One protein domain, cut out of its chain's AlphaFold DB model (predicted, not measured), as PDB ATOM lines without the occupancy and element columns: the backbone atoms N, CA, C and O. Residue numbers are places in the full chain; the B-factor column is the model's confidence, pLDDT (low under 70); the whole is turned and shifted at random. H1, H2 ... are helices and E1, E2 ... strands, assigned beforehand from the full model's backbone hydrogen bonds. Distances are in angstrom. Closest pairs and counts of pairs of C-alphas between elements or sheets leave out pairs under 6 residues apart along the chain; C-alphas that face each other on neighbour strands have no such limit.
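AT A GLANCE: This is residues 260 to 339 of the 341 residues of the protein "WGR domain-containing protein" of Actinomadura rudentiformis (UniProt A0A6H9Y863). A twisted sheet of four strands has two helices, H1 and H2, over one face, making two layers. The 80 printed residues run E1, E2, H1, E3, E4, H2; the sheet order is E2, E1, E3, E4, all antiparallel, and the class is mixed. The whole is compact: radius of gyration of the C-alphas 12.1 A, spans 37 by 26 by 21 A.

HOW THE PARTS SIT: E1, residues 260 to 265, and E2, residues 278 to 286, form a hairpin, N 264 and O 279 being 2.8 A apart; E2 bends by 89 degrees at residue 283. H1, residues 289 to 299, is over E1 and E3, residues 307 to 311, at a height over the sheet of 9.3 A. E2, H1 and E3 form a split strand-helix-strand unit, E1 between its strands, with a right-handed crossover. N 261 of E1 and O 309 of E3 are 3.0 A apart. E3 and E4, residues 317 to 321, form a hairpin, with N 308 and O 320 2.9 A apart. H2, residues 329 to 338, is on the same face as H1. Every O i to N i+4 pair is within hydrogen-bond range in H2, 4 of 7 in H1.

IN THESE COORDINATES: E1 begins at C-alpha 260 (84.405, 115.656, 122.585); H2 ends at C-alpha 338 (81.865, 112.450, 108.223).

THE WHOLE: The printed part has no cut, the link E1 to E2 is long, and no printed residue is under 70.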
ATOM      1  N   LEU A 260      83.993 114.337 122.119       93.19
ATOM      2  CA  LEU A 260      84.405 115.656 122.585       93.19
ATOM      3  C   LEU A 260      85.310 115.568 123.806       93.19
ATOM      4  O   LEU A 260      85.037 114.835 124.766       93.19
ATOM      5  N   ARG A 261      86.358 116.388 123.798       96.06
ATOM      6  CA  ARG A 261      87.081 116.808 124.999       96.06
ATOM      7  C   ARG A 261      87.292 118.316 124.932       96.06
ATOM      8  O   ARG A 261      87.412 118.877 123.853       96.06
ATOM      9  N   TYR A 262      87.288 118.984 126.073       96.75
ATOM     10  CA  TYR A 262      87.345 120.444 126.111       96.75
ATOM     11  C   TYR A 262      87.892 120.937 127.447       96.75
ATOM     12  O   TYR A 262      87.760 120.264 128.480       96.75
ATOM     13  N   ASP A 263      88.484 122.121 127.417       97.12
ATOM     14  CA  ASP A 263      88.971 122.859 128.578       97.12
ATOM     15  C   ASP A 263      88.649 124.336 128.322       97.12
ATOM     16  O   ASP A 263      89.282 124.969 127.484       97.12
ATOM     17  N   LEU A 264      87.594 124.847 128.962       95.50
ATOM     18  CA  LEU A 264      87.104 126.211 128.782       95.50
ATOM     19  C   LEU A 264      87.143 126.964 130.106       95.50
ATOM     20  O   LEU A 264      86.516 126.548 131.088       95.50
ATOM     21  N   GLN A 265      87.852 128.088 130.113       94.50
ATOM     22  CA  GLN A 265      88.002 128.988 131.254       94.50
ATOM     23  C   GLN A 265      87.422 130.349 130.886       94.50
ATOM     24  O   GLN A 265      87.873 130.953 129.923       94.50
ATOM     25  N   SER A 266      86.431 130.831 131.635       92.00
ATOM     26  CA  SER A 266      85.774 132.110 131.344       92.00
ATOM     27  C   SER A 266      86.691 133.299 131.654       92.00
ATOM     28  O   SER A 266      87.262 133.374 132.743       92.00
ATOM     29  N   THR A 267      86.790 134.266 130.738       88.75
ATOM     30  CA  THR A 267      87.460 135.561 130.980       88.75
ATOM     31  C   THR A 267      86.560 136.564 131.702       88.75
ATOM     32  O   THR A 267      87.059 137.522 132.288       88.75
ATOM     33  N   VAL A 268      85.243 136.337 131.693       85.06
ATOM     34  CA  VAL A 268      84.207 137.213 132.271       85.06
ATOM     35  C   VAL A 268      83.696 136.717 133.630       85.06
ATOM     36  O   VAL A 268      82.670 137.165 134.135       85.06
ATOM     37  N   GLY A 269      84.411 135.775 134.247       83.56
ATOM     38  CA  GLY A 269      84.097 135.213 135.558       83.56
ATOM     39  C   GLY A 269      83.167 134.004 135.494       83.56
ATOM     40  O   GLY A 269      83.513 132.961 136.039       83.56
ATOM     41  N   THR A 270      82.022 134.088 134.816       84.00
ATOM     42  CA  THR A 270      81.118 132.939 134.614       84.00
ATOM     43  C   THR A 270      80.480 132.963 133.236       84.00
ATOM     44  O   THR A 270      79.946 133.996 132.849       84.00
ATOM     45  N   PHE A 271      80.435 131.815 132.555       84.12
ATOM     46  CA  PHE A 271      79.590 131.657 131.371       84.12
ATOM     47  C   PHE A 271      78.121 131.847 131.761       84.12
ATOM     48  O   PHE A 271      77.688 131.359 132.812       84.12
ATOM     49  N   GLU A 272      77.326 132.511 130.919       75.00
ATOM     50  CA  GLU A 272      75.896 132.698 131.199       75.00
ATOM     51  C   GLU A 272      75.159 131.356 131.287       75.00
ATOM     52  O   GLU A 272      74.301 131.137 132.154       75.00
ATOM     53  N   ARG A 273      75.529 130.424 130.401       73.56
ATOM     54  CA  ARG A 273      75.025 129.052 130.369       73.56
ATOM     55  C   ARG A 273      76.126 128.107 129.897       73.56
ATOM     56  O   ARG A 273      76.486 128.154 128.728       73.56
ATOM     57  N   PRO A 274      76.618 127.204 130.754       70.44
ATOM     58  CA  PRO A 274      76.248 126.962 132.153       70.44
ATOM     59  C   PRO A 274      76.880 127.985 133.108       70.44
ATOM     60  O   PRO A 274      78.050 128.281 132.944       70.44
ATOM     61  N   LYS A 275      76.153 128.430 134.151       83.75
ATOM     62  CA  LYS A 275      76.611 129.355 135.222       83.75
ATOM     63  C   LYS A 275      77.834 128.843 135.998       83.75
ATOM     64  O   LYS A 275      77.731 128.415 137.148       83.75
ATOM     65  N   ARG A 276      78.985 128.801 135.343       86.81
ATOM     66  CA  ARG A 276      80.253 128.245 135.813       86.81
ATOM     67  C   ARG A 276      81.381 129.076 135.227       86.81
ATOM     68  O   ARG A 276      81.317 129.489 134.077       86.81
ATOM     69  N   SER A 277      82.433 129.267 136.008       85.44
ATOM     70  CA  SER A 277      83.688 129.866 135.541       85.44
ATOM     71  C   SER A 277      84.515 128.909 134.683       85.44
ATOM     72  O   SER A 277      85.424 129.332 133.972       85.44
ATOM     73  N   TYR A 278      84.209 127.611 134.767       89.94
ATOM     74  CA  TYR A 278      85.031 126.554 134.209       89.94
ATOM     75  C   TYR A 278      84.220 125.362 133.702       89.94
ATOM     76  O   TYR A 278      83.335 124.846 134.400       89.94
ATOM     77  N   LEU A 279      84.571 124.878 132.510       92.38
ATOM     78  CA  LEU A 279      84.015 123.674 131.900       92.38
ATOM     79  C   LEU A 279      85.135 122.786 131.387       92.38
ATOM     80  O   LEU A 279      85.935 123.191 130.553       92.38
ATOM     81  N   ARG A 280      85.169 121.541 131.866       93.62
ATOM     82  CA  ARG A 280      86.236 120.611 131.511       93.62
ATOM     83  C   ARG A 280      85.747 119.203 131.281       93.62
ATOM     84  O   ARG A 280      85.062 118.623 132.123       93.62
ATOM     85  N   GLN A 281      86.251 118.613 130.211       94.75
ATOM     86  CA  GLN A 281      86.149 117.200 129.910       94.75
ATOM     87  C   GLN A 281      87.527 116.701 129.461       94.75
ATOM     88  O   GLN A 281      87.901 116.847 128.309       94.75
ATOM     89  N   LYS A 282      88.302 116.116 130.389       92.12
ATOM     90  CA  LYS A 282      89.711 115.712 130.150       92.12
ATOM     91  C   LYS A 282      89.887 114.557 129.158       92.12
ATOM     92  O   LYS A 282      90.962 114.376 128.604       92.12
ATOM     93  N   LYS A 283      88.869 113.708 129.030       93.19
ATOM     94  CA  LYS A 283      88.878 112.513 128.173       93.19
ATOM     95  C   LYS A 283      87.804 112.658 127.115       93.19
ATOM     96  O   LYS A 283      86.751 113.193 127.446       93.19
ATOM     97  N   PHE A 284      88.031 112.111 125.928       91.94
ATOM     98  CA  PHE A 284      86.975 112.009 124.931       91.94
ATOM     99  C   PHE A 284      85.766 111.266 125.500       91.94
ATOM    100  O   PHE A 284      85.903 110.234 126.164       91.94
ATOM    101  N   LYS A 285      84.589 111.839 125.275       89.81
ATOM    102  CA  LYS A 285      83.291 111.226 125.542       89.81
ATOM    103  C   LYS A 285      82.377 111.482 124.359       89.81
ATOM    104  O   LYS A 285      82.500 112.519 123.716       89.81
ATOM    105  N   THR A 286      81.424 110.583 124.149       86.69
ATOM    106  CA  THR A 286      80.338 110.783 123.187       86.69
ATOM    107  C   THR A 286      79.595 112.085 123.495       86.69
ATOM    108  O   THR A 286      79.032 112.234 124.587       86.69
ATOM    109  N   GLY A 287      79.606 113.018 122.551       83.69
ATOM    110  CA  GLY A 287      78.802 114.233 122.547       83.69
ATOM    111  C   GLY A 287      77.649 114.132 121.550       83.69
ATOM    112  O   GLY A 287      77.624 113.249 120.697       83.69
ATOM    113  N   THR A 288      76.684 115.041 121.669       83.62
ATOM    114  CA  THR A 288      75.660 115.262 120.638       83.62
ATOM    115  C   THR A 288      76.071 116.431 119.754       83.62
ATOM    116  O   THR A 288      76.846 117.289 120.192       83.62
ATOM    117  N   ARG A 289      75.510 116.513 118.542       85.88
ATOM    118  CA  ARG A 289      75.719 117.681 117.673       85.88
ATOM    119  C   ARG A 289      75.283 118.958 118.388       85.88
ATOM    120  O   ARG A 289      76.037 119.920 118.459       85.88
ATOM    121  N   LYS A 290      74.105 118.918 119.010       86.56
ATOM    122  CA  LYS A 290      73.573 120.040 119.785       86.56
ATOM    123  C   LYS A 290      74.514 120.498 120.904       86.56
ATOM    124  O   LYS A 290      74.682 121.687 121.121       86.56
ATOM    125  N   PHE A 291      75.146 119.567 121.617       88.00
ATOM    126  CA  PHE A 291      76.077 119.942 122.680       88.00
ATOM    127  C   PHE A 291      77.347 120.604 122.125       88.00
ATOM    128  O   PHE A 291      77.900 121.493 122.767       88.00
ATOM    129  N   LEU A 292      77.796 120.203 120.930       90.88
ATOM    130  CA  LEU A 292      78.871 120.891 120.220       90.88
ATOM    131  C   LEU A 292      78.452 122.318 119.806       90.88
ATOM    132  O   LEU A 292      79.211 123.262 120.009       90.88
ATOM    133  N   GLU A 293      77.238 122.488 119.283       91.88
ATOM    134  CA  GLU A 293      76.668 123.805 118.953       91.88
ATOM    135  C   GLU A 293      76.572 124.717 120.185       91.88
ATOM    136  O   GLU A 293      76.867 125.904 120.092       91.88
ATOM    137  N   ASP A 294      76.226 124.158 121.348       91.06
ATOM    138  CA  ASP A 294      76.132 124.901 122.606       91.06
ATOM    139  C   ASP A 294      77.516 125.304 123.161       91.06
ATOM    140  O   ASP A 294      77.646 126.345 123.807       91.06
ATOM    141  N   ILE A 295      78.559 124.488 122.949       92.81
ATOM    142  CA  ILE A 295      79.882 124.708 123.560       92.81
ATOM    143  C   ILE A 295      80.813 125.584 122.713       92.81
ATOM    144  O   ILE A 295      81.632 126.307 123.281       92.81
ATOM    145  N   LEU A 296      80.704 125.549 121.381       94.69
ATOM    146  CA  LEU A 296      81.576 126.332 120.495       94.69
ATOM    147  C   LEU A 296      81.503 127.849 120.759       94.69
ATOM    148  O   LEU A 296      82.567 128.453 120.890       94.69
ATOM    149  N   PRO A 297      80.322 128.481 120.924       93.12
ATOM    150  CA  PRO A 297      80.234 129.915 121.207       93.12
ATOM    151  C   PRO A 297      80.946 130.329 122.500       93.12
ATOM    152  O   PRO A 297      81.453 131.446 122.593       93.12
ATOM    153  N   LEU A 298      81.054 129.424 123.481       93.94
ATOM    154  CA  LEU A 298      81.715 129.712 124.756       93.94
ATOM    155  C   LEU A 298      83.212 130.008 124.592       93.94
ATOM    156  O   LEU A 298      83.791 130.684 125.443       93.94
ATOM    157  N   LEU A 299      83.851 129.565 123.502       94.50
ATOM    158  CA  LEU A 299      85.251 129.899 123.208       94.50
ATOM    159  C   LEU A 299      85.471 131.413 123.029       94.50
ATOM    160  O   LEU A 299      86.571 131.893 123.296       94.50
ATOM    161  N   ILE A 300      84.447 132.181 122.637       92.88
ATOM    162  CA  ILE A 300      84.531 133.648 122.497       92.88
ATOM    163  C   ILE A 300      84.786 134.306 123.861       92.88
ATOM    164  O   ILE A 300      85.619 135.208 123.977       92.88
ATOM    165  N   GLU A 301      84.104 133.811 124.892       91.19
ATOM    166  CA  GLU A 301      84.199 134.262 126.286       91.19
ATOM    167  C   GLU A 301      85.304 133.539 127.070       91.19
ATOM    168  O   GLU A 301      85.411 133.698 128.289       91.19
ATOM    169  N   SER A 302      86.107 132.713 126.397       94.12
ATOM    170  CA  SER A 302      87.129 131.895 127.040       94.12
ATOM    171  C   SER A 302      88.540 132.481 126.922       94.12
ATOM    172  O   SER A 302      88.814 133.353 126.086       94.12
ATOM    173  N   THR A 303      89.453 132.014 127.783       94.00
ATOM    174  CA  THR A 303      90.874 132.391 127.732       94.00
ATOM    175  C   THR A 303      91.535 131.896 126.435       94.00
ATOM    176  O   THR A 303      91.040 130.947 125.822       94.00
ATOM    177  N   PRO A 304      92.663 132.490 125.997       93.56
ATOM    178  CA  PRO A 304      93.366 132.064 124.782       93.56
ATOM    179  C   PRO A 304      93.828 130.598 124.777       93.56
ATOM    180  O   PRO A 304      93.998 130.023 123.707       93.56
ATOM    181  N   GLU A 305      94.032 129.996 125.949       94.38
ATOM    182  CA  GLU A 305      94.453 128.599 126.125       94.38
ATOM    183  C   GLU A 305      93.274 127.618 126.093       94.38
ATOM    184  O   GLU A 305      93.476 126.403 126.118       94.38
ATOM    185  N   SER A 306      92.042 128.134 126.085       96.50
ATOM    186  CA  SER A 306      90.840 127.313 126.064       96.50
ATOM    187  C   SER A 306      90.622 126.683 124.690       96.50
ATOM    188  O   SER A 306      90.852 127.307 123.652       96.50
ATOM    189  N   PHE A 307      90.140 125.443 124.686       97.12
ATOM    190  CA  PHE A 307      89.963 124.666 123.462       97.12
ATOM    191  C   PHE A 307      88.757 123.732 123.530       97.12
ATOM    192  O   PHE A 307      88.345 123.257 124.597       97.12
ATOM    193  N   VAL A 308      88.247 123.406 122.346       97.62
ATOM    194  CA  VAL A 308      87.353 122.277 122.097       97.62
ATOM    195  C   VAL A 308      88.044 121.363 121.101       97.62
ATOM    196  O   VAL A 308      88.503 121.805 120.058       97.62
ATOM    197  N   GLU A 309      88.123 120.083 121.418       97.69
ATOM    198  CA  GLU A 309      88.632 119.077 120.504       97.69
ATOM    199  C   GLU A 309      87.538 118.078 120.153       97.69
ATOM    200  O   GLU A 309      86.865 117.525 121.034       97.69
ATOM    201  N   VAL A 310      87.412 117.830 118.854       95.62
ATOM    202  CA  VAL A 310      86.486 116.870 118.265       95.62
ATOM    203  C   VAL A 310      87.298 115.733 117.669       95.62
ATOM    204  O   VAL A 310      88.235 115.972 116.910       95.62
ATOM    205  N   ARG A 311      86.947 114.494 118.006       93.56
ATOM    206  CA  ARG A 311      87.560 113.297 117.431       93.56
ATOM    207  C   ARG A 311      86.611 112.634 116.436       93.56
ATOM    208  O   ARG A 311      85.455 112.387 116.779       93.56
ATOM    209  N   SER A 312      87.110 112.356 115.232       90.88
ATOM    210  CA  SER A 312      86.371 111.680 114.160       90.88
ATOM    211  C   SER A 312      86.250 110.172 114.417       90.88
ATOM    212  O   SER A 312      86.936 109.603 115.270       90.88
ATOM    213  N   PHE A 313      85.420 109.492 113.623       89.38
ATOM    214  CA  PHE A 313      85.294 108.028 113.652       89.38
ATOM    215  C   PHE A 313      86.572 107.281 113.216       89.38
ATOM    216  O   PHE A 313      86.709 106.091 113.494       89.38
ATOM    217  N   ARG A 314      87.518 107.967 112.558       90.31
ATOM    218  CA  ARG A 314      88.843 107.429 112.201       90.31
ATOM    219  C   ARG A 314      89.898 107.659 113.285       90.31
ATOM    220  O   ARG A 314      91.009 107.158 113.174       90.31
ATOM    221  N   GLY A 315      89.552 108.385 114.348       89.81
ATOM    222  CA  GLY A 315      90.466 108.710 115.442       89.81
ATOM    223  C   GLY A 315      91.254 110.004 115.242       89.81
ATOM    224  O   GLY A 315      91.955 110.411 116.171       89.81
ATOM    225  N   ASP A 316      91.098 110.675 114.099       92.94
ATOM    226  CA  ASP A 316      91.670 112.002 113.867       92.94
ATOM    227  C   ASP A 316      91.079 113.012 114.845       92.94
ATOM    228  O   ASP A 316      89.925 112.890 115.265       92.94
ATOM    229  N   VAL A 317      91.854 114.039 115.184       95.38
ATOM    230  CA  VAL A 317      91.447 115.071 116.140       95.38
ATOM    231  C   VAL A 317      91.522 116.445 115.490       95.38
ATOM    232  O   VAL A 317      92.580 116.863 115.027       95.38
ATOM    233  N   MET A 318      90.404 117.163 115.517       96.19
ATOM    234  CA  MET A 318      90.316 118.573 115.163       96.19
ATOM    235  C   MET A 318      90.261 119.400 116.446       96.19
ATOM    236  O   MET A 318      89.330 119.263 117.242       96.19
ATOM    237  N   ALA A 319      91.259 120.259 116.642       96.81
ATOM    238  CA  ALA A 319      91.268 121.247 117.712       96.81
ATOM    239  C   ALA A 319      90.689 122.569 117.202       96.81
ATOM    240  O   ALA A 319      91.070 123.049 116.139       96.81
ATOM    241  N   VAL A 320      89.782 123.149 117.982       97.06
ATOM    242  CA  VAL A 320      89.171 124.450 117.732       97.06
ATOM    243  C   VAL A 320      89.464 125.340 118.925       97.06
ATOM    244  O   VAL A 320      89.114 125.031 120.068       97.06
ATOM    245  N   THR A 321      90.113 126.460 118.648       96.38
ATOM    246  CA  THR A 321      90.358 127.528 119.613       96.38
ATOM    247  C   THR A 321      89.512 128.746 119.269       96.38
ATOM    248  O   THR A 321      88.858 128.818 118.228       96.38
ATOM    249  N   ARG A 322      89.564 129.766 120.129       94.19
ATOM    250  CA  ARG A 322      88.909 131.053 119.872       94.19
ATOM    251  C   ARG A 322      89.297 131.679 118.525       94.19
ATOM    252  O   ARG A 322      88.476 132.371 117.936       94.19
ATOM    253  N   ARG A 323      90.533 131.476 118.052       92.88
ATOM    254  CA  ARG A 323      91.026 132.072 116.794       92.88
ATOM    255  C   ARG A 323      90.454 131.396 115.551       92.88
ATOM    256  O   ARG A 323      90.399 132.027 114.504       92.88
ATOM    257  N   ASP A 324      90.025 130.149 115.695       91.88
ATOM    258  CA  ASP A 324      89.518 129.319 114.602       91.88
ATOM    259  C   ASP A 324      87.998 129.456 114.432       91.88
ATOM    260  O   ASP A 324      87.424 128.900 113.496       91.88
ATOM    261  N   LEU A 325      87.334 130.176 115.348       93.00
ATOM    262  CA  LEU A 325      85.897 130.402 115.302       93.00
ATOM    263  C   LEU A 325      85.521 131.359 114.170       93.00
ATOM    264  O   LEU A 325      85.759 132.566 114.226       93.00
ATOM    265  N   THR A 326      84.842 130.804 113.179       93.38
ATOM    266  CA  THR A 326      84.208 131.490 112.061       93.38
ATOM    267  C   THR A 326      82.794 130.920 111.871       93.38
ATOM    268  O   THR A 326      82.462 129.873 112.439       93.38
ATOM    269  N   PRO A 327      81.935 131.558 111.057       92.38
ATOM    270  CA  PRO A 327      80.648 130.968 110.679       92.38
ATOM    271  C   PRO A 327      80.769 129.575 110.028       92.38
ATOM    272  O   PRO A 327      79.835 128.781 110.109       92.38
ATOM    273  N   ASP A 328      81.930 129.254 109.443       94.75
ATOM    274  CA  ASP A 328      82.192 127.989 108.753       94.75
ATOM    275  C   ASP A 328      82.763 126.889 109.659       94.75
ATOM    276  O   ASP A 328      82.910 125.747 109.214       94.75
ATOM    277  N   THR A 329      83.062 127.177 110.932       94.75
ATOM    278  CA  THR A 329      83.665 126.194 111.845       94.75
ATOM    279  C   THR A 329      82.779 124.965 112.035       94.75
ATOM    280  O   THR A 329      83.265 123.841 111.941       94.75
ATOM    281  N   LEU A 330      81.476 125.144 112.275       93.25
ATOM    282  CA  LEU A 330      80.565 124.013 112.481       93.25
ATOM    283  C   LEU A 330      80.391 123.168 111.198       93.25
ATOM    284  O   LEU A 330      80.591 121.956 111.281       93.25
ATOM    285  N   PRO A 331      80.136 123.755 110.007       94.44
ATOM    286  CA  PRO A 331      80.189 123.015 108.744       94.44
ATOM    287  C   PRO A 331      81.519 122.288 108.487       94.44
ATOM    288  O   PRO A 331      81.525 121.187 107.935       94.44
ATOM    289  N   ALA A 332      82.656 122.875 108.875       94.81
ATOM    290  CA  ALA A 332      83.960 122.232 108.743       94.81
ATOM    291  C   ALA A 332      84.097 121.015 109.671       94.81
ATOM    292  O   ALA A 332      84.555 119.963 109.222       94.81
ATOM    293  N   ILE A 333      83.637 121.122 110.923       94.88
ATOM    294  CA  ILE A 333      83.579 119.983 111.848       94.88
ATOM    295  C   ILE A 333      82.665 118.890 111.287       94.88
ATOM    296  O   ILE A 333      83.030 117.719 111.342       94.88
ATOM    297  N   ASP A 334      81.521 119.244 110.698       92.81
ATOM    298  CA  ASP A 334      80.581 118.277 110.117       92.81
ATOM    299  C   ASP A 334      81.188 117.456 108.984       92.81
ATOM    300  O   ASP A 334      81.013 116.236 108.937       92.81
ATOM    301  N   ARG A 335      81.919 118.113 108.077       93.56
ATOM    302  CA  ARG A 335      82.674 117.423 107.025       93.56
ATOM    303  C   ARG A 335      83.737 116.514 107.633       93.56
ATOM    304  O   ARG A 335      83.799 115.335 107.288       93.56
ATOM    305  N   PHE A 336      84.483 117.027 108.610       94.56
ATOM    306  CA  PHE A 336      85.527 116.286 109.309       94.56
ATOM    307  C   PHE A 336      85.009 115.012 109.993       94.56
ATOM    308  O   PHE A 336      85.554 113.932 109.766       94.56
ATOM    309  N   VAL A 337      83.925 115.081 110.773       91.38
ATOM    310  CA  VAL A 337      83.378 113.898 111.465       91.38
ATOM    311  C   VAL A 337      82.720 112.898 110.512       91.38
ATOM    312  O   VAL A 337      82.591 111.723 110.853       91.38
ATOM    313  N   ARG A 338      82.340 113.330 109.304       90.31
ATOM    314  CA  ARG A 338      81.865 112.450 108.223       90.31
ATOM    315  C   ARG A 338      83.002 111.845 107.398       90.31
ATOM    316  O   ARG A 338      82.737 110.954 106.599       90.31
ATOM    317  N   GLY A 339      84.244 112.293 107.593       87.50
ATOM    318  CA  GLY A 339      85.386 111.880 106.775       87.50
ATOM    319  C   GLY A 339      85.329 112.431 105.348       87.50
ATOM    320  O   GLY A 339      85.858 111.808 104.433       87.50
TER     321      GLY A 339